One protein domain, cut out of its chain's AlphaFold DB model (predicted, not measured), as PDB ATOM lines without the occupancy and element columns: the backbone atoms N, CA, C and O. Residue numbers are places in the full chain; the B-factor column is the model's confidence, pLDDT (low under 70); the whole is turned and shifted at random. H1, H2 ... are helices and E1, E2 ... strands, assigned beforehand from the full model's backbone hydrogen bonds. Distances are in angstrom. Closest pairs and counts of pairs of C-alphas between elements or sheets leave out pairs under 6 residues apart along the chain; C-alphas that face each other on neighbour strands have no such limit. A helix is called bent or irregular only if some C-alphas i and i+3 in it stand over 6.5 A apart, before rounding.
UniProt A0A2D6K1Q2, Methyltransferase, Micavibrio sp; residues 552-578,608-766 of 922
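Overview. This is residues 552 to 578 and 608 to 766 of the 922 residues of the protein "Methyltransferase" of Micavibrio sp (UniProt A0A2D6K1Q2). A strongly twisted, branched sheet of eight strands makes the core, with the helical hairpin of H4 and H5 over one face and the single helix H3 over the opposite face. H1 and H2 graze the sheet near E5, the chain from E1 to E2 makes a loose loop away from the body with residues 568 to 573 standing free, and H6 runs off from H4 as an arm whose residues 760 to 766 stick out. The printed part has 186 residues, with six named helices and ten named strands in the order H1 E1 E2 E3 E4 H2 E5 E6 H3 E7 E8 E9 E10 H4 H5 H6. The sheet is mixed, its one parallel pair being E3 and E9, and the class is mixed, helices and strands. The whole is compact, with a radius of gyration of the C-alphas of 17.8 A and spans of 59 by 44 by 30 A.

Along the chain. The long strands of the sheet are E3, residues 611 to 620, 29.4 A from first to last C-alpha, E4, residues 626 to 634, 26.3 A, and E9, residues 694 to 704, 30.8 A. C-alpha 611 lies at (12.254, 2.485, 14.372). The shorter ones are E5, residues 646 to 649, E6, residues 652 to 654, E7, residues 680 to 682, E8, residues 687 to 690, and E10, residues 715 to 719. E1, residues 565 to 568, and E2, residues 575 to 578, pair with no named strand. The helices are H1, residues 552 to 559, beginning at (38.940, -4.703, 34.979), H2, residues 636 to 642, H3, residues 662 to 672, 15.1 A, H4, residues 720 to 730, 12.9 A, H5, residues 734 to 746, 17.6 A, and H6, residues 748 to 766, 26.3 A, ending at (50.268, -20.450, 30.328). H4 is irregular, with C-alphas 725 and 728 8.0 A apart.

Arrangement. E3 has E9 on one side, parallel, with N 616 and O 701 2.8 A apart, and E4 and E6 on the other side, both antiparallel, with N 627 and O 619 2.8 A apart and N 613 and O 653 2.8 A apart. E3 and E4 form a hairpin. E4 has E10 on the side opposite to E3 and E5; N 630 and O 716 are 2.9 A apart, and N 631 and O 649 are 2.8 A apart. E5 runs on into E6 at 71 degrees. Beside E9, on the side away from E3, are E7, with N 702 and O 681 at 2.8 A, and E8, its hairpin partner, with N 698 and O 687 at 2.8 A. H4 is on the sheet at a height of 9.3 A and runs along the strands, at 2 degrees to E4 on the local plane. H5 is on the same face, the closest C-alphas to E3 being those of Leu 739 and Met 616, 6.4 A. H4 and H5, a helical hairpin, touch at Thr 724 and Ile 740, their closest C-alphas, 6.5 A, at a shallow tilt of 22 degrees, opposite ways; H5 does so with residues 737 to 741 alone. H3, on the opposite face, runs across the strands at a height of 9.3 A. H4 only just touches H1, with 3 pairs of C-alphas within 8 A, the closest those of Leu 555 and Leu 730, 7.2 A. It also only just touches residues 751 to 755 of H6, with 3 pairs, the closest those of Tyr 721 and Ala 755, 6.1 A, about perpendicular at 87 degrees. H1, H2 and H6 only graze the sheet. Every O i to N i+4 pair is within hydrogen-bond range in H1, H2, H3, H5 and H6, and 5 of 7 are in H4.

Size, cuts and confidence. The C-alphas of Ile 578 and Lys 764 are the two farthest apart, 59.2 A. Residues 579 to 607 are not printed, and C-alphas 578 and 608 are 14.9 A apart across this cut, in the link from E2 to E3. Of the links that are printed whole, none is long. The mean pLDDT of the printed part is 86.1; residues 707 to 713, 750 and 752 to 766 are under 70.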
ATOM      1  N   SER A 552      38.924  -4.680  33.507       83.94
ATOM      2  CA  SER A 552      38.940  -4.703  34.979       83.94
ATOM      3  C   SER A 552      38.516  -3.368  35.601       83.94
ATOM      4  O   SER A 552      37.752  -3.380  36.560       83.94
ATOM      5  N   ASP A 553      38.915  -2.231  35.015       87.06
ATOM      6  CA  ASP A 553      38.414  -0.893  35.389       87.06
ATOM      7  C   ASP A 553      36.895  -0.792  35.192       87.06
ATOM      8  O   ASP A 553      36.166  -0.359  36.083       87.06
ATOM      9  N   LEU A 554      36.400  -1.256  34.038       86.94
ATOM     10  CA  LEU A 554      34.976  -1.219  33.725       86.94
ATOM     11  C   LEU A 554      34.150  -2.074  34.700       86.94
ATOM     12  O   LEU A 554      33.119  -1.609  35.176       86.94
ATOM     13  N   LEU A 555      34.606  -3.286  35.042       86.62
ATOM     14  CA  LEU A 555      33.937  -4.148  36.029       86.62
ATOM     15  C   LEU A 555      34.011  -3.583  37.458       86.62
ATOM     16  O   LEU A 555      33.023  -3.660  38.190       86.62
ATOM     17  N   ALA A 556      35.133  -2.969  37.846       87.50
ATOM     18  CA  ALA A 556      35.253  -2.286  39.134       87.50
ATOM     19  C   ALA A 556      34.241  -1.133  39.247       87.50
ATOM     20  O   ALA A 556      33.437  -1.108  40.174       87.50
ATOM     21  N   ARG A 557      34.186  -0.250  38.245       87.81
ATOM     22  CA  ARG A 557      33.247   0.884  38.183       87.81
ATOM     23  C   ARG A 557      31.782   0.469  38.028       87.81
ATOM     24  O   ARG A 557      30.896   1.208  38.445       87.81
ATOM     25  N   LEU A 558      31.504  -0.701  37.448       85.19
ATOM     26  CA  LEU A 558      30.165  -1.313  37.458       85.19
ATOM     27  C   LEU A 558      29.762  -1.798  38.864       85.19
ATOM     28  O   LEU A 558      28.571  -1.864  39.160       85.19
ATOM     29  N   SER A 559      30.730  -2.063  39.744       83.00
ATOM     30  CA  SER A 559      30.513  -2.496  41.133       83.00
ATOM     31  C   SER A 559      30.423  -1.336  42.143       83.00
ATOM     32  O   SER A 559      30.048  -1.552  43.295       83.00
ATOM     33  N   GLU A 560      30.766  -0.107  41.744       88.25
ATOM     34  CA  GLU A 560      30.679   1.097  42.587       88.25
ATOM     35  C   GLU A 560      29.250   1.681  42.619       88.25
ATOM     36  O   GLU A 560      28.601   1.759  41.576       88.25
ATOM     37  N   PRO A 561      28.734   2.154  43.770       87.00
ATOM     38  CA  PRO A 561      27.431   2.818  43.833       87.00
ATOM     39  C   PRO A 561      27.471   4.230  43.217       87.00
ATOM     40  O   PRO A 561      28.373   5.023  43.494       87.00
ATOM     41  N   ASP A 562      26.450   4.589  42.435       87.50
ATOM     42  CA  ASP A 562      26.350   5.885  41.749       87.50
ATOM     43  C   ASP A 562      24.904   6.402  41.754       87.50
ATOM     44  O   ASP A 562      24.084   6.038  40.918       87.50
ATOM     45  N   GLU A 563      24.584   7.304  42.686       87.38
ATOM     46  CA  GLU A 563      23.240   7.883  42.825       87.38
ATOM     47  C   GLU A 563      23.031   9.167  41.989       87.38
ATOM     48  O   GLU A 563      22.495  10.168  42.487       87.38
ATOM     49  N   ARG A 564      23.489   9.220  40.730       93.00
ATOM     50  CA  ARG A 564      23.428  10.475  39.951       93.00
ATOM     51  C   ARG A 564      22.011  10.886  39.553       93.00
ATOM     52  O   ARG A 564      21.708  12.075  39.569       93.00
ATOM     53  N   PHE A 565      21.134   9.944  39.225       93.56
ATOM     54  CA  PHE A 565      19.764  10.229  38.812       93.56
ATOM     55  C   PHE A 565      18.862  10.546  40.008       93.56
ATOM     56  O   PHE A 565      18.980   9.958  41.084       93.56
ATOM     57  N   SER A 566      17.937  11.485  39.814       92.88
ATOM     58  CA  SER A 566      16.955  11.903  40.818       92.88
ATOM     59  C   SER A 566      15.651  12.375  40.175       92.88
ATOM     60  O   SER A 566      15.662  12.989  39.109       92.88
ATOM     61  N   LYS A 567      14.517  12.093  40.829       93.25
ATOM     62  CA  LYS A 567      13.188  12.501  40.354       93.25
ATOM     63  C   LYS A 567      13.042  14.022  40.411       93.25
ATOM     64  O   LYS A 567      13.301  14.628  41.449       93.25
ATOM     65  N   VAL A 568      12.571  14.628  39.323       93.12
ATOM     66  CA  VAL A 568      12.219  16.056  39.252       93.12
ATOM     67  C   VAL A 568      10.753  16.231  38.854       93.12
ATOM     68  O   VAL A 568      10.125  15.318  38.326       93.12
ATOM     69  N   LYS A 569      10.168  17.399  39.152       87.81
ATOM     70  CA  LYS A 569       8.773  17.693  38.787       87.81
ATOM     71  C   LYS A 569       8.653  17.978  37.288       87.81
ATOM     72  O   LYS A 569       9.468  18.716  36.743       87.81
ATOM     73  N   GLY A 570       7.587  17.468  36.672       83.50
ATOM     74  CA  GLY A 570       7.297  17.635  35.248       83.50
ATOM     75  C   GLY A 570       7.714  16.424  34.409       83.50
ATOM     76  O   GLY A 570       7.837  15.315  34.924       83.50
ATOM     77  N   SER A 571       7.909  16.666  33.116       85.25
ATOM     78  CA  SER A 571       8.337  15.706  32.095       85.25
ATOM     79  C   SER A 571       9.408  16.370  31.219       85.25
ATOM     80  O   SER A 571       9.424  17.597  31.101       85.25
ATOM     81  N   ALA A 572      10.297  15.578  30.618       88.38
ATOM     82  CA  ALA A 572      11.259  16.044  29.619       88.38
ATOM     83  C   ALA A 572      10.628  16.252  28.222       88.38
ATOM     84  O   ALA A 572      11.277  16.818  27.345       88.38
ATOM     85  N   GLY A 573       9.382  15.808  28.003       89.00
ATOM     86  CA  GLY A 573       8.694  15.861  26.708       89.00
ATOM     87  C   GLY A 573       9.166  14.801  25.702       89.00
ATOM     88  O   GLY A 573       8.824  14.877  24.527       89.00
ATOM     89  N   GLN A 574       9.953  13.820  26.144       91.75
ATOM     90  CA  GLN A 574      10.534  12.760  25.315       91.75
ATOM     91  C   GLN A 574       9.579  11.575  25.120       91.75
ATOM     92  O   GLN A 574       9.692  10.846  24.129       91.75
ATOM     93  N   LEU A 575       8.655  11.370  26.067       93.56
ATOM     94  CA  LEU A 575       7.634  10.323  26.044       93.56
ATOM     95  C   LEU A 575       6.225  10.914  26.074       93.56
ATOM     96  O   LEU A 575       5.938  11.853  26.814       93.56
ATOM     97  N   ARG A 576       5.310  10.277  25.341       91.50
ATOM     98  CA  ARG A 576       3.880  10.589  25.346       91.50
ATOM     99  C   ARG A 576       3.069   9.312  25.540       91.50
ATOM    100  O   ARG A 576       3.193   8.370  24.758       91.50
ATOM    101  N   SER A 577       2.229   9.296  26.577       91.88
ATOM    102  CA  SER A 577       1.247   8.226  26.786       91.88
ATOM    103  C   SER A 577       0.125   8.331  25.747       91.88
ATOM    104  O   SER A 577      -0.327   9.431  25.419       91.88
ATOM    105  N   ILE A 578      -0.304   7.192  25.208       93.00
ATOM    106  CA  ILE A 578      -1.348   7.066  24.192       93.00
ATOM    107  C   ILE A 578      -2.443   6.147  24.726       93.00
ATOM    108  O   ILE A 578      -2.229   4.952  24.908       93.00
ATOM    109  N   LYS A 608      10.680  11.412  17.517       91.69
ATOM    110  CA  LYS A 608      11.359  10.207  16.993       91.69
ATOM    111  C   LYS A 608      10.398   9.282  16.238       91.69
ATOM    112  O   LYS A 608       9.190   9.299  16.475       91.69
ATOM    113  N   THR A 609      10.923   8.428  15.357       93.44
ATOM    114  CA  THR A 609      10.110   7.373  14.718       93.44
ATOM    115  C   THR A 609      10.004   6.121  15.587       93.44
ATOM    116  O   THR A 609      10.780   5.924  16.523       93.44
ATOM    117  N   ILE A 610       9.078   5.221  15.231       92.88
ATOM    118  CA  ILE A 610       8.951   3.892  15.851       92.88
ATOM    119  C   ILE A 610      10.112   2.928  15.529       92.88
ATOM    120  O   ILE A 610      10.027   1.768  15.917       92.88
ATOM    121  N   ASN A 611      11.159   3.350  14.811       96.12
ATOM    122  CA  ASN A 611      12.254   2.485  14.372       96.12
ATOM    123  C   ASN A 611      13.608   2.999  14.887       96.12
ATOM    124  O   ASN A 611      13.984   4.140  14.624       96.12
ATOM    125  N   THR A 612      14.384   2.128  15.529       96.12
ATOM    126  CA  THR A 612      15.777   2.405  15.913       96.12
ATOM    127  C   THR A 612      16.687   1.300  15.386       96.12
ATOM    128  O   THR A 612      16.401   0.114  15.559       96.12
ATOM    129  N   ALA A 613      17.779   1.680  14.724       97.06
ATOM    130  CA  ALA A 613      18.869   0.777  14.388       97.06
ATOM    131  C   ALA A 613      19.770   0.613  15.615       97.06
ATOM    132  O   ALA A 613      20.159   1.604  16.236       97.06
ATOM    133  N   VAL A 614      20.110  -0.627  15.949       95.94
ATOM    134  CA  VAL A 614      21.043  -0.954  17.036       95.94
ATOM    135  C   VAL A 614      22.199  -1.725  16.411       95.94
ATOM    136  O   VAL A 614      21.977  -2.689  15.673       95.94
ATOM    137  N   ILE A 615      23.423  -1.237  16.618       95.31
ATOM    138  CA  ILE A 615      24.565  -1.509  15.735       95.31
ATOM    139  C   ILE A 615      25.729  -2.115  16.522       95.31
ATOM    140  O   ILE A 615      26.084  -1.609  17.577       95.31
ATOM    141  N   MET A 616      26.348  -3.170  15.990       94.50
ATOM    142  CA  MET A 616      27.591  -3.767  16.493       94.50
ATOM    143  C   MET A 616      28.777  -3.341  15.605       94.50
ATOM    144  O   MET A 616      28.935  -3.894  14.512       94.50
ATOM    145  N   PRO A 617      29.620  -2.375  16.015       93.06
ATOM    146  CA  PRO A 617      30.863  -2.077  15.318       93.06
ATOM    147  C   PRO A 617      31.840  -3.232  15.499       93.06
ATOM    148  O   PRO A 617      32.173  -3.595  16.625       93.06
ATOM    149  N   LEU A 618      32.314  -3.794  14.394       92.25
ATOM    150  CA  LEU A 618      33.339  -4.827  14.365       92.25
ATOM    151  C   LEU A 618      34.568  -4.291  13.638       92.25
ATOM    152  O   LEU A 618      34.476  -3.679  12.570       92.25
ATOM    153  N   THR A 619      35.730  -4.538  14.229       90.50
ATOM    154  CA  THR A 619      37.031  -4.133  13.701       90.50
ATOM    155  C   THR A 619      38.065  -5.217  13.982       90.50
ATOM    156  O   THR A 619      37.853  -6.081  14.834       90.50
ATOM    157  N   LYS A 620      39.187  -5.195  13.268       89.44
ATOM    158  CA  LYS A 620      40.300  -6.128  13.463       89.44
ATOM    159  C   LYS A 620      41.532  -5.331  13.872       89.44
ATOM    160  O   LYS A 620      41.818  -4.308  13.255       89.44
ATOM    161  N   ASP A 621      42.235  -5.761  14.914       87.56
ATOM    162  CA  ASP A 621      43.441  -5.065  15.373       87.56
ATOM    163  C   ASP A 621      44.681  -5.416  14.518       87.56
ATOM    164  O   ASP A 621      44.623  -6.239  13.600       87.56
ATOM    165  N   LEU A 622      45.828  -4.802  14.828       85.25
ATOM    166  CA  LEU A 622      47.103  -5.051  14.137       85.25
ATOM    167  C   LEU A 622      47.703  -6.451  14.393       85.25
ATOM    168  O   LEU A 622      48.619  -6.850  13.677       85.25
ATOM    169  N   LYS A 623      47.221  -7.197  15.397       83.12
ATOM    170  CA  LYS A 623      47.571  -8.607  15.660       83.12
ATOM    171  C   LYS A 623      46.585  -9.585  15.013       83.12
ATOM    172  O   LYS A 623      46.819 -10.794  15.037       83.12
ATOM    173  N   GLY A 624      45.489  -9.070  14.461       82.50
ATOM    174  CA  GLY A 624      44.405  -9.828  13.858       82.50
ATOM    175  C   GLY A 624      43.242 -10.183  14.793       82.50
ATOM    176  O   GLY A 624      42.326 -10.838  14.308       82.50
ATOM    177  N   GLU A 625      43.252  -9.749  16.058       85.69
ATOM    178  CA  GLU A 625      42.208 -10.009  17.070       85.69
ATOM    179  C   GLU A 625      40.954  -9.167  16.759       85.69
ATOM    180  O   GLU A 625      41.028  -7.937  16.611       85.69
ATOM    181  N   ILE A 626      39.785  -9.804  16.648       89.38
ATOM    182  CA  ILE A 626      38.518  -9.135  16.324       89.38
ATOM    183  C   ILE A 626      37.961  -8.455  17.576       89.38
ATOM    184  O   ILE A 626      37.699  -9.083  18.602       89.38
ATOM    185  N   HIS A 627      37.741  -7.148  17.470       90.56
ATOM    186  CA  HIS A 627      37.220  -6.301  18.535       90.56
ATOM    187  C   HIS A 627      35.814  -5.795  18.214       90.56
ATOM    188  O   HIS A 627      35.473  -5.538  17.058       90.56
ATOM    189  N   ALA A 628      35.025  -5.619  19.269       91.50
ATOM    190  CA  ALA A 628      33.664  -5.110  19.230       91.50
ATOM    191  C   ALA A 628      33.563  -3.740  19.906       91.50
ATOM    192  O   ALA A 628      34.155  -3.535  20.968       91.50
ATOM    193  N   GLY A 629      32.810  -2.832  19.285       91.12
ATOM    194  CA  GLY A 629      32.509  -1.498  19.799       91.12
ATOM    195  C   GLY A 629      31.271  -1.479  20.701       91.12
ATOM    196  O   GLY A 629      30.262  -2.114  20.395       91.12
ATOM    197  N   PHE A 630      31.326  -0.722  21.792       91.94
ATOM    198  CA  PHE A 630      30.210  -0.510  22.716       91.94
ATOM    199  C   PHE A 630      30.302   0.863  23.386       91.94
ATOM    200  O   PHE A 630      31.380   1.445  23.465       91.94
ATOM    201  N   ASN A 631      29.189   1.361  23.919       91.56
ATOM    202  CA  ASN A 631      29.108   2.685  24.530       91.56
ATOM    203  C   ASN A 631      28.826   2.517  26.025       91.56
ATOM    204  O   ASN A 631      27.870   1.834  26.418       91.56
ATOM    205  N   VAL A 632      29.646   3.159  26.853       90.31
ATOM    206  CA  VAL A 632      29.510   3.153  28.315       90.31
ATOM    207  C   VAL A 632      28.579   4.293  28.717       90.31
ATOM    208  O   VAL A 632      28.922   5.460  28.556       90.31
ATOM    209  N   LYS A 633      27.384   3.974  29.222       90.25
ATOM    210  CA  LYS A 633      26.342   4.971  29.518       90.25
ATOM    211  C   LYS A 633      25.873   4.863  30.962       90.25
ATOM    212  O   LYS A 633      25.876   3.787  31.549       90.25
ATOM    213  N   TYR A 634      25.408   5.981  31.512       91.69
ATOM    214  CA  TYR A 634      24.648   5.984  32.759       91.69
ATOM    215  C   TYR A 634      23.150   6.078  32.448       91.69
ATOM    216  O   TYR A 634      22.727   6.857  31.584       91.69
ATOM    217  N   MET A 635      22.351   5.273  33.145       92.00
ATOM    218  CA  MET A 635      20.912   5.121  32.934       92.00
ATOM    219  C   MET A 635      20.133   5.081  34.263       92.00
ATOM    220  O   MET A 635      20.639   4.564  35.261       92.00
ATOM    221  N   PRO A 636      18.897   5.617  34.302       92.06
ATOM    222  CA  PRO A 636      18.138   5.763  35.544       92.06
ATOM    223  C   PRO A 636      17.584   4.441  36.090       92.06
ATOM    224  O   PRO A 636      17.405   4.322  37.302       92.06
ATOM    225  N   VAL A 637      17.313   3.453  35.227       92.88
ATOM    226  CA  VAL A 637      16.701   2.180  35.642       92.88
ATOM    227  C   VAL A 637      17.716   1.262  36.343       92.88
ATOM    228  O   VAL A 637      17.422   0.873  37.473       92.88
ATOM    229  N   PRO A 638      18.933   0.994  35.814       92.12
ATOM    230  CA  PRO A 638      19.960   0.254  36.555       92.12
ATOM    231  C   PRO A 638      20.249   0.864  37.934       92.12
ATOM    232  O   PRO A 638      20.257   0.140  38.926       92.12
ATOM    233  N   GLN A 639      20.327   2.201  38.039       92.38
ATOM    234  CA  GLN A 639      20.516   2.865  39.334       92.38
ATOM    235  C   GLN A 639      19.395   2.528  40.324       92.38
ATOM    236  O   GLN A 639      19.667   2.275  41.496       92.38
ATOM    237  N   ARG A 640      18.133   2.534  39.877       89.56
ATOM    238  CA  ARG A 640      16.980   2.274  40.748       89.56
ATOM    239  C   ARG A 640      16.957   0.839  41.283       89.56
ATOM    240  O   ARG A 640      16.497   0.643  42.405       89.56
ATOM    241  N   HIS A 641      17.402  -0.140  40.494       89.62
ATOM    242  CA  HIS A 641      17.307  -1.564  40.844       89.62
ATOM    243  C   HIS A 641      18.605  -2.156  41.420       89.62
ATOM    244  O   HIS A 641      18.534  -3.153  42.131       89.62
ATOM    245  N   GLU A 642      19.769  -1.555  41.146       87.75
ATOM    246  CA  GLU A 642      21.093  -2.105  41.506       87.75
ATOM    247  C   GLU A 642      22.014  -1.103  42.231       87.75
ATOM    248  O   GLU A 642      23.098  -1.473  42.669       87.75
ATOM    249  N   GLY A 643      21.607   0.163  42.392       89.25
ATOM    250  CA  GLY A 643      22.390   1.195  43.091       89.25
ATOM    251  C   GLY A 643      23.497   1.857  42.255       89.25
ATOM    252  O   GLY A 643      24.084   2.845  42.697       89.25
ATOM    253  N   ASN A 644      23.746   1.378  41.034       89.94
ATOM    254  CA  ASN A 644      24.663   1.983  40.068       89.94
ATOM    255  C   ASN A 644      23.944   2.255  38.742       89.94
ATOM    256  O   ASN A 644      23.300   1.370  38.181       89.94
ATOM    257  N   GLY A 645      24.046   3.482  38.225       87.69
ATOM    258  CA  GLY A 645      23.500   3.832  36.913       87.69
ATOM    259  C   GLY A 645      24.326   3.336  35.723       87.69
ATOM    260  O   GLY A 645      23.822   3.377  34.602       87.69
ATOM    261  N   LEU A 646      25.582   2.929  35.925       90.94
ATOM    262  CA  LEU A 646      26.507   2.559  34.854       90.94
ATOM    263  C   LEU A 646      26.094   1.257  34.155       90.94
ATOM    264  O   LEU A 646      25.766   0.265  34.798       90.94
ATOM    265  N   THR A 647      26.139   1.243  32.824       90.12
ATOM    266  CA  THR A 647      25.876   0.047  32.021       90.12
ATOM    267  C   THR A 647      26.544   0.124  30.644       90.12
ATOM    268  O   THR A 647      26.812   1.210  30.118       90.12
ATOM    269  N   VAL A 648      26.820  -1.035  30.042       91.44
ATOM    270  CA  VAL A 648      27.249  -1.137  28.641       91.44
ATOM    271  C   VAL A 648      26.034  -1.248  27.720       91.44
ATOM    272  O   VAL A 648      25.094  -1.992  27.995       91.44
ATOM    273  N   THR A 649      26.073  -0.535  26.593       92.38
ATOM    274  CA  THR A 649      25.062  -0.608  25.523       92.38
ATOM    275  C   THR A 649      25.712  -0.662  24.147       92.38
ATOM    276  O   THR A 649      26.863  -0.263  23.979       92.38
ATOM    277  N   ALA A 650      24.961  -1.102  23.142       91.88
ATOM    278  CA  ALA A 650      25.356  -0.911  21.750       91.88
ATOM    279  C   ALA A 650      25.173   0.563  21.307       91.88
ATOM    280  O   ALA A 650      24.345   1.289  21.873       91.88
ATOM    281  N   PRO A 651      25.892   1.018  20.267       92.19
ATOM    282  CA  PRO A 651      25.505   2.197  19.500       92.19
ATOM    283  C   PRO A 651      24.076   2.093  18.941       92.19
ATOM    284  O   PRO A 651      23.636   1.032  18.489       92.19
ATOM    285  N   THR A 652      23.358   3.219  18.930       93.25
ATOM    286  CA  THR A 652      21.943   3.295  18.533       93.25
ATOM    287  C   THR A 652      21.668   4.522  17.668       93.25
ATOM    288  O   THR A 652      21.996   5.634  18.080       93.25
ATOM    289  N   LEU A 653      20.981   4.352  16.536       94.25
ATOM    290  CA  LEU A 653      20.503   5.447  15.682       94.25
ATOM    291  C   LEU A 653      18.976   5.384  15.572       94.25
ATOM    292  O   LEU A 653      18.439   4.378  15.109       94.25
ATOM    293  N   ASN A 654      18.253   6.446  15.949       94.88
ATOM    294  CA  ASN A 654      16.836   6.534  15.579       94.88
ATOM    295  C   ASN A 654      16.741   6.763  14.066       94.88
ATOM    296  O   ASN A 654      17.500   7.553  13.513       94.88
ATOM    297  N   ILE A 655      15.844   6.042  13.400       96.19
ATOM    298  CA  ILE A 655      15.777   5.998  11.938       96.19
ATOM    299  C   ILE A 655      14.831   7.112  11.453       96.19
ATOM    300  O   ILE A 655      13.663   7.092  11.852       96.19
ATOM    301  N   PRO A 656      15.283   8.069  10.615       94.81
ATOM    302  CA  PRO A 656      14.444   9.142  10.072       94.81
ATOM    303  C   PRO A 656      13.178   8.674   9.333       94.81
ATOM    304  O   PRO A 656      13.089   7.551   8.838       94.81
ATOM    305  N   ALA A 657      12.165   9.546   9.265       93.25
ATOM    306  CA  ALA A 657      10.834   9.204   8.749       93.25
ATOM    307  C   ALA A 657      10.753   9.086   7.213       93.25
ATOM    308  O   ALA A 657       9.823   8.469   6.698       93.25
ATOM    309  N   ASP A 658      11.718   9.667   6.501       91.69
ATOM    310  CA  ASP A 658      11.934   9.555   5.055       91.69
ATOM    311  C   ASP A 658      12.590   8.223   4.645       91.69
ATOM    312  O   ASP A 658      12.541   7.844   3.471       91.69
ATOM    313  N   ILE A 659      13.139   7.465   5.602       93.44
ATOM    314  CA  ILE A 659      13.659   6.118   5.365       93.44
ATOM    315  C   ILE A 659      12.497   5.125   5.337       93.44
ATOM    316  O   ILE A 659      11.914   4.751   6.355       93.44
ATOM    317  N   THR A 660      12.179   4.678   4.127       90.69
ATOM    318  CA  THR A 660      11.013   3.835   3.827       90.69
ATOM    319  C   THR A 660      11.352   2.369   3.576       90.69
ATOM    320  O   THR A 660      10.462   1.524   3.608       90.69
ATOM    321  N   ASN A 661      12.617   2.039   3.302       90.31
ATOM    322  CA  ASN A 661      13.016   0.693   2.886       90.31
ATOM    323  C   ASN A 661      14.433   0.309   3.342       90.31
ATOM    324  O   ASN A 661      15.258   1.156   3.687       90.31
ATOM    325  N   HIS A 662      14.732  -0.992   3.300       89.12
ATOM    326  CA  HIS A 662      15.989  -1.549   3.810       89.12
ATOM    327  C   HIS A 662      17.243  -1.044   3.068       89.12
ATOM    328  O   HIS A 662      18.307  -0.938   3.674       89.12
ATOM    329  N   LYS A 663      17.132  -0.680   1.779       89.00
ATOM    330  CA  LYS A 663      18.245  -0.123   0.984       89.00
ATOM    331  C   LYS A 663      18.594   1.298   1.441       89.00
ATOM    332  O   LYS A 663      19.769   1.607   1.618       89.00
ATOM    333  N   GLN A 664      17.581   2.127   1.710       92.69
ATOM    334  CA  GLN A 664      17.757   3.439   2.346       92.69
ATOM    335  C   GLN A 664      18.316   3.310   3.771       92.69
ATOM    336  O   GLN A 664      19.232   4.046   4.118       92.69
ATOM    337  N   LEU A 665      17.849   2.344   4.571       94.25
ATOM    338  CA  LEU A 665      18.353   2.126   5.935       94.25
ATOM    339  C   LEU A 665      19.827   1.676   5.957       94.25
ATOM    340  O   LEU A 665      20.633   2.248   6.688       94.25
ATOM    341  N   LYS A 666      20.206   0.715   5.101       93.19
ATOM    342  CA  LYS A 666      21.603   0.280   4.897       93.19
ATOM    343  C   LYS A 666      22.492   1.448   4.439       93.19
ATOM    344  O   LYS A 666      23.629   1.550   4.891       93.19
ATOM    345  N   LYS A 667      21.969   2.350   3.595       93.56
ATOM    346  CA  LYS A 667      22.653   3.581   3.161       93.56
ATOM    347  C   LYS A 667      22.821   4.597   4.295       93.56
ATOM    348  O   LYS A 667      23.933   5.062   4.502       93.56
ATOM    349  N   PHE A 668      21.769   4.887   5.055       95.25
ATOM    350  CA  PHE A 668      21.813   5.809   6.193       95.25
ATOM    351  C   PHE A 668      22.817   5.367   7.258       95.25
ATOM    352  O   PHE A 668      23.634   6.169   7.685       95.25
ATOM    353  N   ILE A 669      22.832   4.080   7.628       94.81
ATOM    354  CA  ILE A 669      23.833   3.544   8.565       94.81
ATOM    355  C   ILE A 669      25.255   3.696   7.998       94.81
ATOM    356  O   ILE A 669      26.179   4.018   8.739       94.81
ATOM    357  N   ALA A 670      25.441   3.505   6.690       93.62
ATOM    358  CA  ALA A 670      26.738   3.686   6.045       93.62
ATOM    359  C   ALA A 670      27.199   5.158   6.070       93.62
ATOM    360  O   ALA A 670      28.334   5.441   6.445       93.62
ATOM    361  N   GLU A 671      26.306   6.099   5.753       93.25
ATOM    362  CA  GLU A 671      26.561   7.548   5.793       93.25
ATOM    363  C   GLU A 671      26.768   8.068   7.228       93.25
ATOM    364  O   GLU A 671      27.631   8.915   7.462       93.25
ATOM    365  N   GLU A 672      26.058   7.513   8.214       90.81
ATOM    366  CA  GLU A 672      26.232   7.853   9.629       90.81
ATOM    367  C   GLU A 672      27.556   7.361  10.232       90.81
ATOM    368  O   GLU A 672      28.008   7.935  11.218       90.81
ATOM    369  N   TYR A 673      28.224   6.383   9.620       88.88
ATOM    370  CA  TYR A 673      29.570   5.939  10.014       88.88
ATOM    371  C   TYR A 673      30.656   6.264   8.971       88.88
ATOM    372  O   TYR A 673      31.806   5.881   9.148       88.88
ATOM    373  N   GLY A 674      30.325   6.963   7.879       89.50
ATOM    374  CA  GLY A 674      31.267   7.295   6.799       89.50
ATOM    375  C   GLY A 674      31.898   6.082   6.091       89.50
ATOM    376  O   GLY A 674      32.971   6.203   5.503       89.50
ATOM    377  N   ILE A 675      31.254   4.915   6.158       90.50
ATOM    378  CA  ILE A 675      31.716   3.635   5.593       90.50
ATOM    379  C   ILE A 675      30.980   3.315   4.279       90.50
ATOM    380  O   ILE A 675      29.902   3.857   4.030       90.50
ATOM    381  N   PRO A 676      31.499   2.423   3.412       91.06
ATOM    382  CA  PRO A 676      30.735   1.942   2.263       91.06
ATOM    383  C   PRO A 676      29.542   1.080   2.706       91.06
ATOM    384  O   PRO A 676      29.594   0.374   3.712       91.06
ATOM    385  N   THR A 677      28.470   1.061   1.912       89.56
ATOM    386  CA  THR A 677      27.260   0.262   2.196       89.56
ATOM    387  C   THR A 677      27.515  -1.244   2.245       89.56
ATOM    388  O   THR A 677      26.781  -1.962   2.923       89.56
ATOM    389  N   SER A 678      28.557  -1.735   1.570       88.25
ATOM    390  CA  SER A 678      29.019  -3.126   1.645       88.25
ATOM    391  C   SER A 678      29.571  -3.517   3.024       88.25
ATOM    392  O   SER A 678      29.577  -4.701   3.346       88.25
ATOM    393  N   SER A 679      29.962  -2.549   3.861       91.38
ATOM    394  CA  SER A 679      30.372  -2.780   5.253       91.38
ATOM    395  C   SER A 679      29.199  -2.882   6.240       91.38
ATOM    396  O   SER A 679      29.449  -3.060   7.429       91.38
ATOM    397  N   VAL A 680      27.938  -2.759   5.801       93.00
ATOM    398  CA  VAL A 680      26.750  -2.762   6.679       93.00
ATOM    399  C   VAL A 680      25.971  -4.075   6.547       93.00
ATOM    400  O   VAL A 680      25.396  -4.374   5.497       93.00
ATOM    401  N   PHE A 681      25.901  -4.841   7.639       92.44
ATOM    402  CA  PHE A 681      25.379  -6.211   7.673       92.44
ATOM    403  C   PHE A 681      24.141  -6.333   8.571       92.44
ATOM    404  O   PHE A 681      24.200  -6.095   9.774       92.44
ATOM    405  N   LYS A 682      23.012  -6.765   8.003       92.38
ATOM    406  CA  LYS A 682      21.770  -7.065   8.736       92.38
ATOM    407  C   LYS A 682      21.919  -8.329   9.603       92.38
ATOM    408  O   LYS A 682      22.190  -9.404   9.054       92.38
ATOM    409  N   LEU A 683      21.673  -8.220  10.915       92.44
ATOM    410  CA  LEU A 683      21.734  -9.317  11.900       92.44
ATOM    411  C   LEU A 683      20.345  -9.937  12.160       92.44
ATOM    412  O   LEU A 683      19.811  -9.918  13.273       92.44
ATOM    413  N   GLY A 684      19.749 -10.505  11.114       90.94
ATOM    414  CA  GLY A 684      18.405 -11.085  11.177       90.94
ATOM    415  C   GLY A 684      17.300 -10.030  11.256       90.94
ATOM    416  O   GLY A 684      17.480  -8.891  10.831       90.94
ATOM    417  N   GLU A 685      16.126 -10.427  11.741       93.81
ATOM    418  CA  GLU A 685      14.901  -9.632  11.591       93.81
ATOM    419  C   GLU A 685      14.561  -8.743  12.795       93.81
ATOM    420  O   GLU A 685      15.088  -8.935  13.899       93.81
ATOM    421  N   SER A 686      13.691  -7.753  12.547       95.50
ATOM    422  CA  SER A 686      13.274  -6.750  13.532       95.50
ATOM    423  C   SER A 686      12.407  -7.343  14.648       95.50
ATOM    424  O   SER A 686      11.686  -8.324  14.455       95.50
ATOM    425  N   TYR A 687      12.479  -6.737  15.831       96.81
ATOM    426  CA  TYR A 687      11.722  -7.142  17.018       96.81
ATOM    427  C   TYR A 687      11.239  -5.921  17.812       96.81
ATOM    428  O   TYR A 687      11.705  -4.803  17.593       96.81
ATOM    429  N   PHE A 688      10.284  -6.107  18.725       96.00
ATOM    430  CA  PHE A 688       9.780  -5.015  19.568       96.00
ATOM    431  C   PHE A 688      10.681  -4.791  20.789       96.00
ATOM    432  O   PHE A 688      11.086  -5.755  21.432       96.00
ATOM    433  N   SER A 689      10.925  -3.529  21.164       94.75
ATOM    434  CA  SER A 689      11.668  -3.202  22.393       94.75
ATOM    435  C   SER A 689      10.890  -3.627  23.642       94.75
ATOM    436  O   SER A 689      11.454  -4.241  24.544       94.75
ATOM    437  N   HIS A 690       9.581  -3.335  23.692       93.69
ATOM    438  CA  HIS A 690       8.692  -3.900  24.705       93.69
ATOM    439  C   HIS A 690       7.231  -3.968  24.238       93.69
ATOM    440  O   HIS A 690       6.463  -3.028  24.433       93.69
ATOM    441  N   VAL A 691       6.813  -5.102  23.663       91.00
ATOM    442  CA  VAL A 691       5.483  -5.270  23.029       91.00
ATOM    443  C   VAL A 691       4.281  -5.132  23.989       91.00
ATOM    444  O   VAL A 691       3.136  -5.066  23.545       91.00
ATOM    445  N   GLY A 692       4.522  -5.067  25.303       90.31
ATOM    446  CA  GLY A 692       3.517  -4.764  26.330       90.31
ATOM    447  C   GLY A 692       3.441  -3.295  26.772       90.31
ATOM    448  O   GLY A 692       2.606  -2.987  27.614       90.31
ATOM    449  N   VAL A 693       4.308  -2.407  26.261       93.06
ATOM    450  CA  VAL A 693       4.417  -0.986  26.679       93.06
ATOM    451  C   VAL A 693       4.614  -0.021  25.502       93.06
ATOM    452  O   VAL A 693       4.179   1.127  25.579       93.06
ATOM    453  N   THR A 694       5.250  -0.446  24.405       94.69
ATOM    454  CA  THR A 694       5.555   0.418  23.255       94.69
ATOM    455  C   THR A 694       5.561  -0.345  21.920       94.69
ATOM    456  O   THR A 694       6.016  -1.490  21.870       94.69
ATOM    457  N   PRO A 695       5.109   0.268  20.806       94.38
ATOM    458  CA  PRO A 695       5.258  -0.291  19.460       94.38
ATOM    459  C   PRO A 695       6.662  -0.076  18.858       94.38
ATOM    460  O   PRO A 695       6.876  -0.419  17.697       94.38
ATOM    461  N   HIS A 696       7.608   0.506  19.609       95.19
ATOM    462  CA  HIS A 696       8.988   0.755  19.180       95.19
ATOM    463  C   HIS A 696       9.691  -0.541  18.735       95.19
ATOM    464  O   HIS A 696       9.741  -1.529  19.477       95.19
ATOM    465  N   ARG A 697      10.237  -0.522  17.515       94.94
ATOM    466  CA  ARG A 697      10.956  -1.618  16.862       94.94
ATOM    467  C   ARG A 697      12.458  -1.377  16.800       94.94
ATOM    468  O   ARG A 697      12.916  -0.283  16.467       94.94
ATOM    469  N   ILE A 698      13.194  -2.455  17.024       96.81
ATOM    470  CA  ILE A 698      14.647  -2.531  16.951       96.81
ATOM    471  C   ILE A 698      15.057  -3.258  15.667       96.81
ATOM    472  O   ILE A 698      14.574  -4.357  15.382       96.81
ATOM    473  N   HIS A 699      15.963  -2.646  14.905       97.38
ATOM    474  CA  HIS A 699      16.555  -3.193  13.681       97.38
ATOM    475  C   HIS A 699      18.042  -3.502  13.934       97.38
ATOM    476  O   HIS A 699      18.839  -2.567  14.030       97.38
ATOM    477  N   PRO A 700      18.433  -4.778  14.101       96.94
ATOM    478  CA  PRO A 700      19.793  -5.144  14.497       96.94
ATOM    479  C   PRO A 700      20.762  -5.222  13.303       96.94
ATOM    480  O   PRO A 700      20.501  -5.902  12.306       96.94
ATOM    481  N   TYR A 701      21.920  -4.579  13.437       96.00
ATOM    482  CA  TYR A 701      22.984  -4.542  12.427       96.00
ATOM    483  C   TYR A 701      24.372  -4.772  13.039       96.00
ATOM    484  O   TYR A 701      24.595  -4.528  14.222       96.00
ATOM    485  N   ALA A 702      25.325  -5.169  12.202       95.19
ATOM    486  CA  ALA A 702      26.755  -5.016  12.439       95.19
ATOM    487  C   ALA A 702      27.375  -4.138  11.346       95.19
ATOM    488  O   ALA A 702      26.860  -4.084  10.225       95.19
ATOM    489  N   ILE A 703      28.493  -3.484  11.659       93.38
ATOM    490  CA  ILE A 703      29.281  -2.720  10.686       93.38
ATOM    491  C   ILE A 703      30.756  -3.121  10.730       93.38
ATOM    492  O   ILE A 703      31.334  -3.249  11.805       93.38
ATOM    493  N   ALA A 704      31.375  -3.283   9.562       90.75
ATOM    494  CA  ALA A 704      32.824  -3.391   9.420       90.75
ATOM    495  C   ALA A 704      33.424  -1.976   9.346       90.75
ATOM    496  O   ALA A 704      33.449  -1.368   8.273       90.75
ATOM    497  N   SER A 705      33.857  -1.440  10.491       80.81
ATOM    498  CA  SER A 705      34.271  -0.036  10.633       80.81
ATOM    499  C   SER A 705      35.679   0.099  11.224       80.81
ATOM    500  O   SER A 705      36.010  -0.599  12.189       80.81
ATOM    501  N   PRO A 706      36.510   1.035  10.727       74.44
ATOM    502  CA  PRO A 706      37.672   1.512  11.469       74.44
ATOM    503  C   PRO A 706      37.245   2.122  12.821       74.44
ATOM    504  O   PRO A 706      36.168   2.729  12.887       74.44
ATOM    505  N   PRO A 707      38.065   2.022  13.885       67.62
ATOM    506  CA  PRO A 707      37.762   2.618  15.194       67.62
ATOM    507  C   PRO A 707      37.641   4.146  15.143       67.62
ATOM    508  O   PRO A 707      36.826   4.729  15.845       67.62
ATOM    509  N   GLU A 708      38.431   4.783  14.275       65.00
ATOM    510  CA  GLU A 708      38.496   6.240  14.089       65.00
ATOM    511  C   GLU A 708      37.211   6.831  13.473       65.00
ATOM    512  O   GLU A 708      36.984   8.033  13.558       65.00
ATOM    513  N   MET A 709      36.348   5.986  12.894       65.44
ATOM    514  CA  MET A 709      35.069   6.376  12.280       65.44
ATOM    515  C   MET A 709      33.877   6.265  13.251       65.44
ATOM    516  O   MET A 709      32.724   6.467  12.863       65.44
ATOM    517  N   ALA A 710      34.120   5.942  14.525       62.03
ATOM    518  CA  ALA A 710      33.091   5.965  15.556       62.03
ATOM    519  C   ALA A 710      32.712   7.418  15.907       62.03
ATOM    520  O   ALA A 710      33.423   8.091  16.648       62.03
ATOM    521  N   LYS A 711      31.572   7.905  15.386       54.62
ATOM    522  CA  LYS A 711      31.071   9.273  15.651       54.62
ATOM    523  C   LYS A 711      30.832   9.587  17.132       54.62
ATOM    524  O   LYS A 711      30.896  10.752  17.512       54.62
ATOM    525  N   ASP A 712      30.506   8.579  17.941       64.00
ATOM    526  CA  ASP A 712      30.385   8.727  19.392       64.00
ATOM    527  C   ASP A 712      31.770   8.495  20.030       64.00
ATOM    528  O   ASP A 712      32.268   7.363  19.966       64.00
ATOM    529  N   PRO A 713      32.413   9.521  20.626       61.59
ATOM    530  CA  PRO A 713      33.743   9.391  21.220       61.59
ATOM    531  C   PRO A 713      33.771   8.446  22.432       61.59
ATOM    532  O   PRO A 713      34.838   7.913  22.740       61.59
ATOM    533  N   ASP A 714      32.621   8.168  23.059       71.31
ATOM    534  CA  ASP A 714      32.481   7.198  24.153       71.31
ATOM    535  C   ASP A 714      32.325   5.748  23.633       71.31
ATOM    536  O   ASP A 714      32.018   4.824  24.395       71.31
ATOM    537  N   THR A 715      32.544   5.518  22.327       84.31
ATOM    538  CA  THR A 715      32.671   4.170  21.755       84.31
ATOM    539  C   THR A 715      34.006   3.553  22.172       84.31
ATOM    540  O   THR A 715      35.084   3.965  21.735       84.31
ATOM    541  N   HIS A 716      33.923   2.514  22.990       89.50
ATOM    542  CA  HIS A 716      35.040   1.721  23.476       89.50
ATOM    543  C   HIS A 716      35.128   0.371  22.770       89.50
ATOM    544  O   HIS A 716      34.115  -0.184  22.352       89.50
ATOM    545  N   PHE A 717      36.340  -0.187  22.683       90.44
ATOM    546  CA  PHE A 717      36.584  -1.481  22.037       90.44
ATOM    547  C   PHE A 717      37.190  -2.516  22.993       90.44
ATOM    548  O   PHE A 717      38.142  -2.218  23.714       90.44
ATOM    549  N   ILE A 718      36.687  -3.755  22.952       90.44
ATOM    550  CA  ILE A 718      37.282  -4.944  23.602       90.44
ATOM    551  C   ILE A 718      37.239  -6.153  22.648       90.44
ATOM    552  O   ILE A 718      36.433  -6.145  21.715       90.44
ATOM    553  N   PRO A 719      38.073  -7.193  22.843       90.06
ATOM    554  CA  PRO A 719      38.018  -8.409  22.031       90.06
ATOM    555  C   PRO A 719      36.635  -9.072  22.077       90.06
ATOM    556  O   PRO A 719      36.022  -9.186  23.143       90.06
ATOM    557  N   PHE A 720      36.147  -9.557  20.933       89.00
ATOM    558  CA  PHE A 720      34.784 -10.084  20.805       89.00
ATOM    559  C   PHE A 720      34.530 -11.282  21.738       89.00
ATOM    560  O   PHE A 720      33.441 -11.407  22.307       89.00
ATOM    561  N   TYR A 721      35.529 -12.146  21.958       83.50
ATOM    562  CA  TYR A 721      35.391 -13.273  22.889       83.50
ATOM    563  C   TYR A 721      35.243 -12.807  24.349       83.50
ATOM    564  O   TYR A 721      34.425 -13.371  25.072       83.50
ATOM    565  N   GLN A 722      35.945 -11.746  24.772       85.62
ATOM    566  CA  GLN A 722      35.810 -11.184  26.124       85.62
ATOM    567  C   GLN A 722      34.416 -10.590  26.326       85.62
ATOM    568  O   GLN A 722      33.755 -10.898  27.314       85.62
ATOM    569  N   MET A 723      33.930  -9.823  25.344       87.56
ATOM    570  CA  MET A 723      32.557  -9.313  25.336       87.56
ATOM    571  C   MET A 723      31.527 -10.452  25.409       87.56
ATOM    572  O   MET A 723      30.559 -10.359  26.155       87.56
ATOM    573  N   THR A 724      31.749 -11.552  24.680       84.25
ATOM    574  CA  THR A 724      30.845 -12.715  24.666       84.25
ATOM    575  C   THR A 724      30.816 -13.449  26.008       84.25
ATOM    576  O   THR A 724      29.739 -13.850  26.452       84.25
ATOM    577  N   LEU A 725      31.966 -13.607  26.669       81.62
ATOM    578  CA  LEU A 725      32.069 -14.240  27.989       81.62
ATOM    579  C   LEU A 725      31.448 -13.369  29.093       81.62
ATOM    580  O   LEU A 725      30.709 -13.873  29.933       81.62
ATOM    581  N   LEU A 726      31.717 -12.062  29.069       83.12
ATOM    582  CA  LEU A 726      31.360 -11.126  30.140       83.12
ATOM    583  C   LEU A 726      30.035 -10.385  29.909       83.12
ATOM    584  O   LEU A 726      29.667  -9.545  30.726       83.12
ATOM    585  N   GLN A 727      29.291 -10.690  28.839       83.56
ATOM    586  CA  GLN A 727      28.082  -9.952  28.437       83.56
ATOM    587  C   GLN A 727      27.083  -9.703  29.581       83.56
ATOM    588  O   GLN A 727      26.553  -8.602  29.676       83.56
ATOM    589  N   ARG A 728      26.878 -10.690  30.474       80.31
ATOM    590  CA  ARG A 728      25.956 -10.607  31.625       80.31
ATOM    591  C   ARG A 728      26.473  -9.738  32.780       80.31
ATOM    592  O   ARG A 728      25.666  -9.250  33.563       80.31
ATOM    593  N   SER A 729      27.791  -9.567  32.895       83.50
ATOM    594  CA  SER A 729      28.429  -8.663  33.866       83.50
ATOM    595  C   SER A 729      28.484  -7.229  33.341       83.50
ATOM    596  O   SER A 729      28.400  -6.283  34.113       83.50
ATOM    597  N   LEU A 730      28.635  -7.071  32.022       84.94
ATOM    598  CA  LEU A 730      28.733  -5.774  31.350       84.94
ATOM    599  C   LEU A 730      27.363  -5.102  31.164       84.94
ATOM    600  O   LEU A 730      27.267  -3.874  31.219       84.94
ATOM    601  N   SER A 731      26.305  -5.881  30.915       88.75
ATOM    602  CA  SER A 731      24.963  -5.349  30.673       88.75
ATOM    603  C   SER A 731      23.840  -6.342  30.977       88.75
ATOM    604  O   SER A 731      24.007  -7.559  30.917       88.75
ATOM    605  N   LYS A 732      22.657  -5.776  31.231       89.94
ATOM    606  CA  LYS A 732      21.353  -6.458  31.288       89.94
ATOM    607  C   LYS A 732      20.368  -5.864  30.261       89.94
ATOM    608  O   LYS A 732      19.166  -6.124  30.320       89.94
ATOM    609  N   GLU A 733      20.860  -5.053  29.316       92.06
ATOM    610  CA  GLU A 733      20.085  -4.596  28.159       92.06
ATOM    611  C   GLU A 733      19.981  -5.735  27.121       92.06
ATOM    612  O   GLU A 733      21.004  -6.203  26.606       92.06
ATOM    613  N   PRO A 734      18.768  -6.186  26.746       92.75
ATOM    614  CA  PRO A 734      18.612  -7.293  25.813       92.75
ATOM    615  C   PRO A 734      19.044  -6.937  24.384       92.75
ATOM    616  O   PRO A 734      19.351  -7.849  23.618       92.75
ATOM    617  N   HIS A 735      19.089  -5.658  23.993       94.44
ATOM    618  CA  HIS A 735      19.431  -5.270  22.618       94.44
ATOM    619  C   HIS A 735      20.926  -5.475  22.344       94.44
ATOM    620  O   HIS A 735      21.266  -6.208  21.413       94.44
ATOM    621  N   PHE A 736      21.812  -4.955  23.204       94.19
ATOM    622  CA  PHE A 736      23.247  -5.262  23.202       94.19
ATOM    623  C   PHE A 736      23.518  -6.771  23.278       94.19
ATOM    624  O   PHE A 736      24.211  -7.312  22.416       94.19
ATOM    625  N   MET A 737      22.909  -7.487  24.232       93.69
ATOM    626  CA  MET A 737      23.093  -8.942  24.360       93.69
ATOM    627  C   MET A 737      22.646  -9.710  23.099       93.69
ATOM    628  O   MET A 737      23.339 -10.623  22.644       93.69
ATOM    629  N   THR A 738      21.524  -9.319  22.481       95.00
ATOM    630  CA  THR A 738      21.033  -9.923  21.226       95.00
ATOM    631  C   THR A 738      21.982  -9.643  20.066       95.00
ATOM    632  O   THR A 738      22.217 -10.526  19.244       95.00
ATOM    633  N   LEU A 739      22.582  -8.453  20.006       94.81
ATOM    634  CA  LEU A 739      23.610  -8.125  19.019       94.81
ATOM    635  C   LEU A 739      24.850  -9.014  19.147       94.81
ATOM    636  O   LEU A 739      25.356  -9.470  18.124       94.81
ATOM    637  N   ILE A 740      25.315  -9.304  20.367       92.50
ATOM    638  CA  ILE A 740      26.428 -10.240  20.606       92.50
ATOM    639  C   ILE A 740      26.041 -11.637  20.112       92.50
ATOM    640  O   ILE A 740      26.734 -12.214  19.270       92.50
ATOM    641  N   ALA A 741      24.908 -12.160  20.590       91.19
ATOM    642  CA  ALA A 741      24.427 -13.497  20.256       91.19
ATOM    643  C   ALA A 741      24.224 -13.686  18.743       91.19
ATOM    644  O   ALA A 741      24.659 -14.688  18.170       91.19
ATOM    645  N   ARG A 742      23.618 -12.700  18.068       93.12
ATOM    646  CA  ARG A 742      23.418 -12.736  16.617       93.12
ATOM    647  C   ARG A 742      24.709 -12.497  15.839       93.12
ATOM    648  O   ARG A 742      24.890 -13.162  14.830       93.12
ATOM    649  N   SER A 743      25.634 -11.650  16.295       91.94
ATOM    650  CA  SER A 743      26.948 -11.507  15.640       91.94
ATOM    651  C   SER A 743      27.734 -12.820  15.684       91.94
ATOM    652  O   SER A 743      28.251 -13.252  14.658       91.94
ATOM    653  N   TYR A 744      27.738 -13.513  16.830       87.06
ATOM    654  CA  TYR A 744      28.346 -14.842  16.959       87.06
ATOM    655  C   TYR A 744      27.673 -15.899  16.066       87.06
ATOM    656  O   TYR A 744      28.351 -16.799  15.571       87.06
ATOM    657  N   ARG A 745      26.354 -15.789  15.844       85.00
ATOM    658  CA  ARG A 745      25.607 -16.663  14.926       85.00
ATOM    659  C   ARG A 745      25.917 -16.374  13.454       85.00
ATOM    660  O   ARG A 745      26.186 -17.307  12.714       85.00
ATOM    661  N   TYR A 746      25.863 -15.109  13.034       85.56
ATOM    662  CA  TYR A 746      25.984 -14.714  11.625       85.56
ATOM    663  C   TYR A 746      27.425 -14.664  11.106       85.56
ATOM    664  O   TYR A 746      27.596 -14.776   9.903       85.56
ATOM    665  N   PHE A 747      28.444 -14.506  11.957       85.31
ATOM    666  CA  PHE A 747      29.863 -14.486  11.553       85.31
ATOM    667  C   PHE A 747      30.638 -15.643  12.208       85.31
ATOM    668  O   PHE A 747      31.756 -15.472  12.712       85.31
ATOM    669  N   HIS A 748      29.994 -16.813  12.302       74.19
ATOM    670  CA  HIS A 748      30.432 -17.900  13.175       74.19
ATOM    671  C   HIS A 748      31.820 -18.419  12.801       74.19
ATOM    672  O   HIS A 748      32.640 -18.649  13.690       74.19
ATOM    673  N   GLU A 749      32.112 -18.583  11.507       71.00
ATOM    674  CA  GLU A 749      33.417 -19.087  11.066       71.00
ATOM    675  C   GLU A 749      34.562 -18.162  11.492       71.00
ATOM    676  O   GLU A 749      35.534 -18.620  12.098       71.00
ATOM    677  N   GLN A 750      34.440 -16.857  11.230       69.81
ATOM    678  CA  GLN A 750      35.520 -15.898  11.464       69.81
ATOM    679  C   GLN A 750      35.727 -15.656  12.967       69.81
ATOM    680  O   GLN A 750      36.857 -15.751  13.450       69.81
ATOM    681  N   LEU A 751      34.645 -15.438  13.725       72.88
ATOM    682  CA  LEU A 751      34.713 -15.197  15.173       72.88
ATOM    683  C   LEU A 751      35.179 -16.436  15.957       72.88
ATOM    684  O   LEU A 751      35.883 -16.313  16.959       72.88
ATOM    685  N   ARG A 752      34.824 -17.649  15.510       63.03
ATOM    686  CA  ARG A 752      35.272 -18.897  16.151       63.03
ATOM    687  C   ARG A 752      36.713 -19.255  15.806       63.03
ATOM    688  O   ARG A 752      37.375 -19.882  16.632       63.03
ATOM    689  N   LEU A 753      37.195 -18.910  14.612       56.81
ATOM    690  CA  LEU A 753      38.596 -19.113  14.237       56.81
ATOM    691  C   LEU A 753      39.502 -18.193  15.066       56.81
ATOM    692  O   LEU A 753      40.477 -18.674  15.638       56.81
ATOM    693  N   ASP A 754      39.110 -16.929  15.225       58.25
ATOM    694  CA  ASP A 754      39.787 -15.948  16.080       58.25
ATOM    695  C   ASP A 754      39.846 -16.414  17.548       58.25
ATOM    696  O   ASP A 754      40.925 -16.674  18.083       58.25
ATOM    697  N   ALA A 755      38.689 -16.714  18.155       56.53
ATOM    698  CA  ALA A 755      38.619 -17.213  19.532       56.53
ATOM    699  C   ALA A 755      39.405 -18.525  19.757       56.53
ATOM    700  O   ALA A 755      39.980 -18.729  20.827       56.53
ATOM    701  N   LYS A 756      39.478 -19.422  18.759       57.47
ATOM    702  CA  LYS A 756      40.346 -20.615  18.814       57.47
ATOM    703  C   LYS A 756      41.830 -20.251  18.810       57.47
ATOM    704  O   LYS A 756      42.597 -20.883  19.538       57.47
ATOM    705  N   MET A 757      42.247 -19.287  17.986       54.00
ATOM    706  CA  MET A 757      43.633 -18.823  17.970       54.00
ATOM    707  C   MET A 757      44.002 -18.177  19.303       54.00
ATOM    708  O   MET A 757      45.060 -18.497  19.835       54.00
ATOM    709  N   ASP A 758      43.135 -17.345  19.877       55.84
ATOM    710  CA  ASP A 758      43.428 -16.657  21.137       55.84
ATOM    711  C   ASP A 758      43.408 -17.589  22.346       55.84
ATOM    712  O   ASP A 758      44.326 -17.528  23.159       55.84
ATOM    713  N   VAL A 759      42.485 -18.555  22.422       55.25
ATOM    714  CA  VAL A 759      42.577 -19.627  23.430       55.25
ATOM    715  C   VAL A 759      43.872 -20.432  23.255       55.25
ATOM    716  O   VAL A 759      44.528 -20.741  24.248       55.25
ATOM    717  N   LYS A 760      44.318 -20.710  22.019       51.47
ATOM    718  CA  LYS A 760      45.616 -21.369  21.776       51.47
ATOM    719  C   LYS A 760      46.808 -20.483  22.177       51.47
ATOM    720  O   LYS A 760      47.778 -21.020  22.704       51.47
ATOM    721  N   LYS A 761      46.743 -19.155  21.994       54.75
ATOM    722  CA  LYS A 761      47.758 -18.192  22.475       54.75
ATOM    723  C   LYS A 761      47.793 -18.134  24.007       54.75
ATOM    724  O   LYS A 761      48.876 -18.224  24.567       54.75
ATOM    725  N   ILE A 762      46.639 -18.050  24.674       55.19
ATOM    726  CA  ILE A 762      46.514 -18.003  26.142       55.19
ATOM    727  C   ILE A 762      47.012 -19.309  26.771       55.19
ATOM    728  O   ILE A 762      47.779 -19.274  27.730       55.19
ATOM    729  N   LEU A 763      46.629 -20.463  26.213       42.81
ATOM    730  CA  LEU A 763      47.161 -21.757  26.642       42.81
ATOM    731  C   LEU A 763      48.673 -21.823  26.415       42.81
ATOM    732  O   LEU A 763      49.394 -22.195  27.334       42.81
ATOM    733  N   LYS A 764      49.169 -21.401  25.245       45.62
ATOM    734  CA  LYS A 764      50.611 -21.367  24.987       45.62
ATOM    735  C   LYS A 764      51.343 -20.460  25.987       45.62
ATOM    736  O   LYS A 764      52.287 -20.921  26.599       45.62
ATOM    737  N   GLN A 765      50.857 -19.252  26.266       49.28
ATOM    738  CA  GLN A 765      51.436 -18.358  27.280       49.28
ATOM    739  C   GLN A 765      51.371 -18.925  28.711       49.28
ATOM    740  O   GLN A 765      52.270 -18.669  29.507       49.28
ATOM    741  N   ARG A 766      50.342 -19.719  29.048       39.22
ATOM    742  CA  ARG A 766      50.268 -20.450  30.328       39.22
ATOM    743  C   ARG A 766      51.252 -21.626  30.404       39.22
ATOM    744  O   ARG A 766      51.736 -21.908  31.495       39.22
TER     745      ARG A 766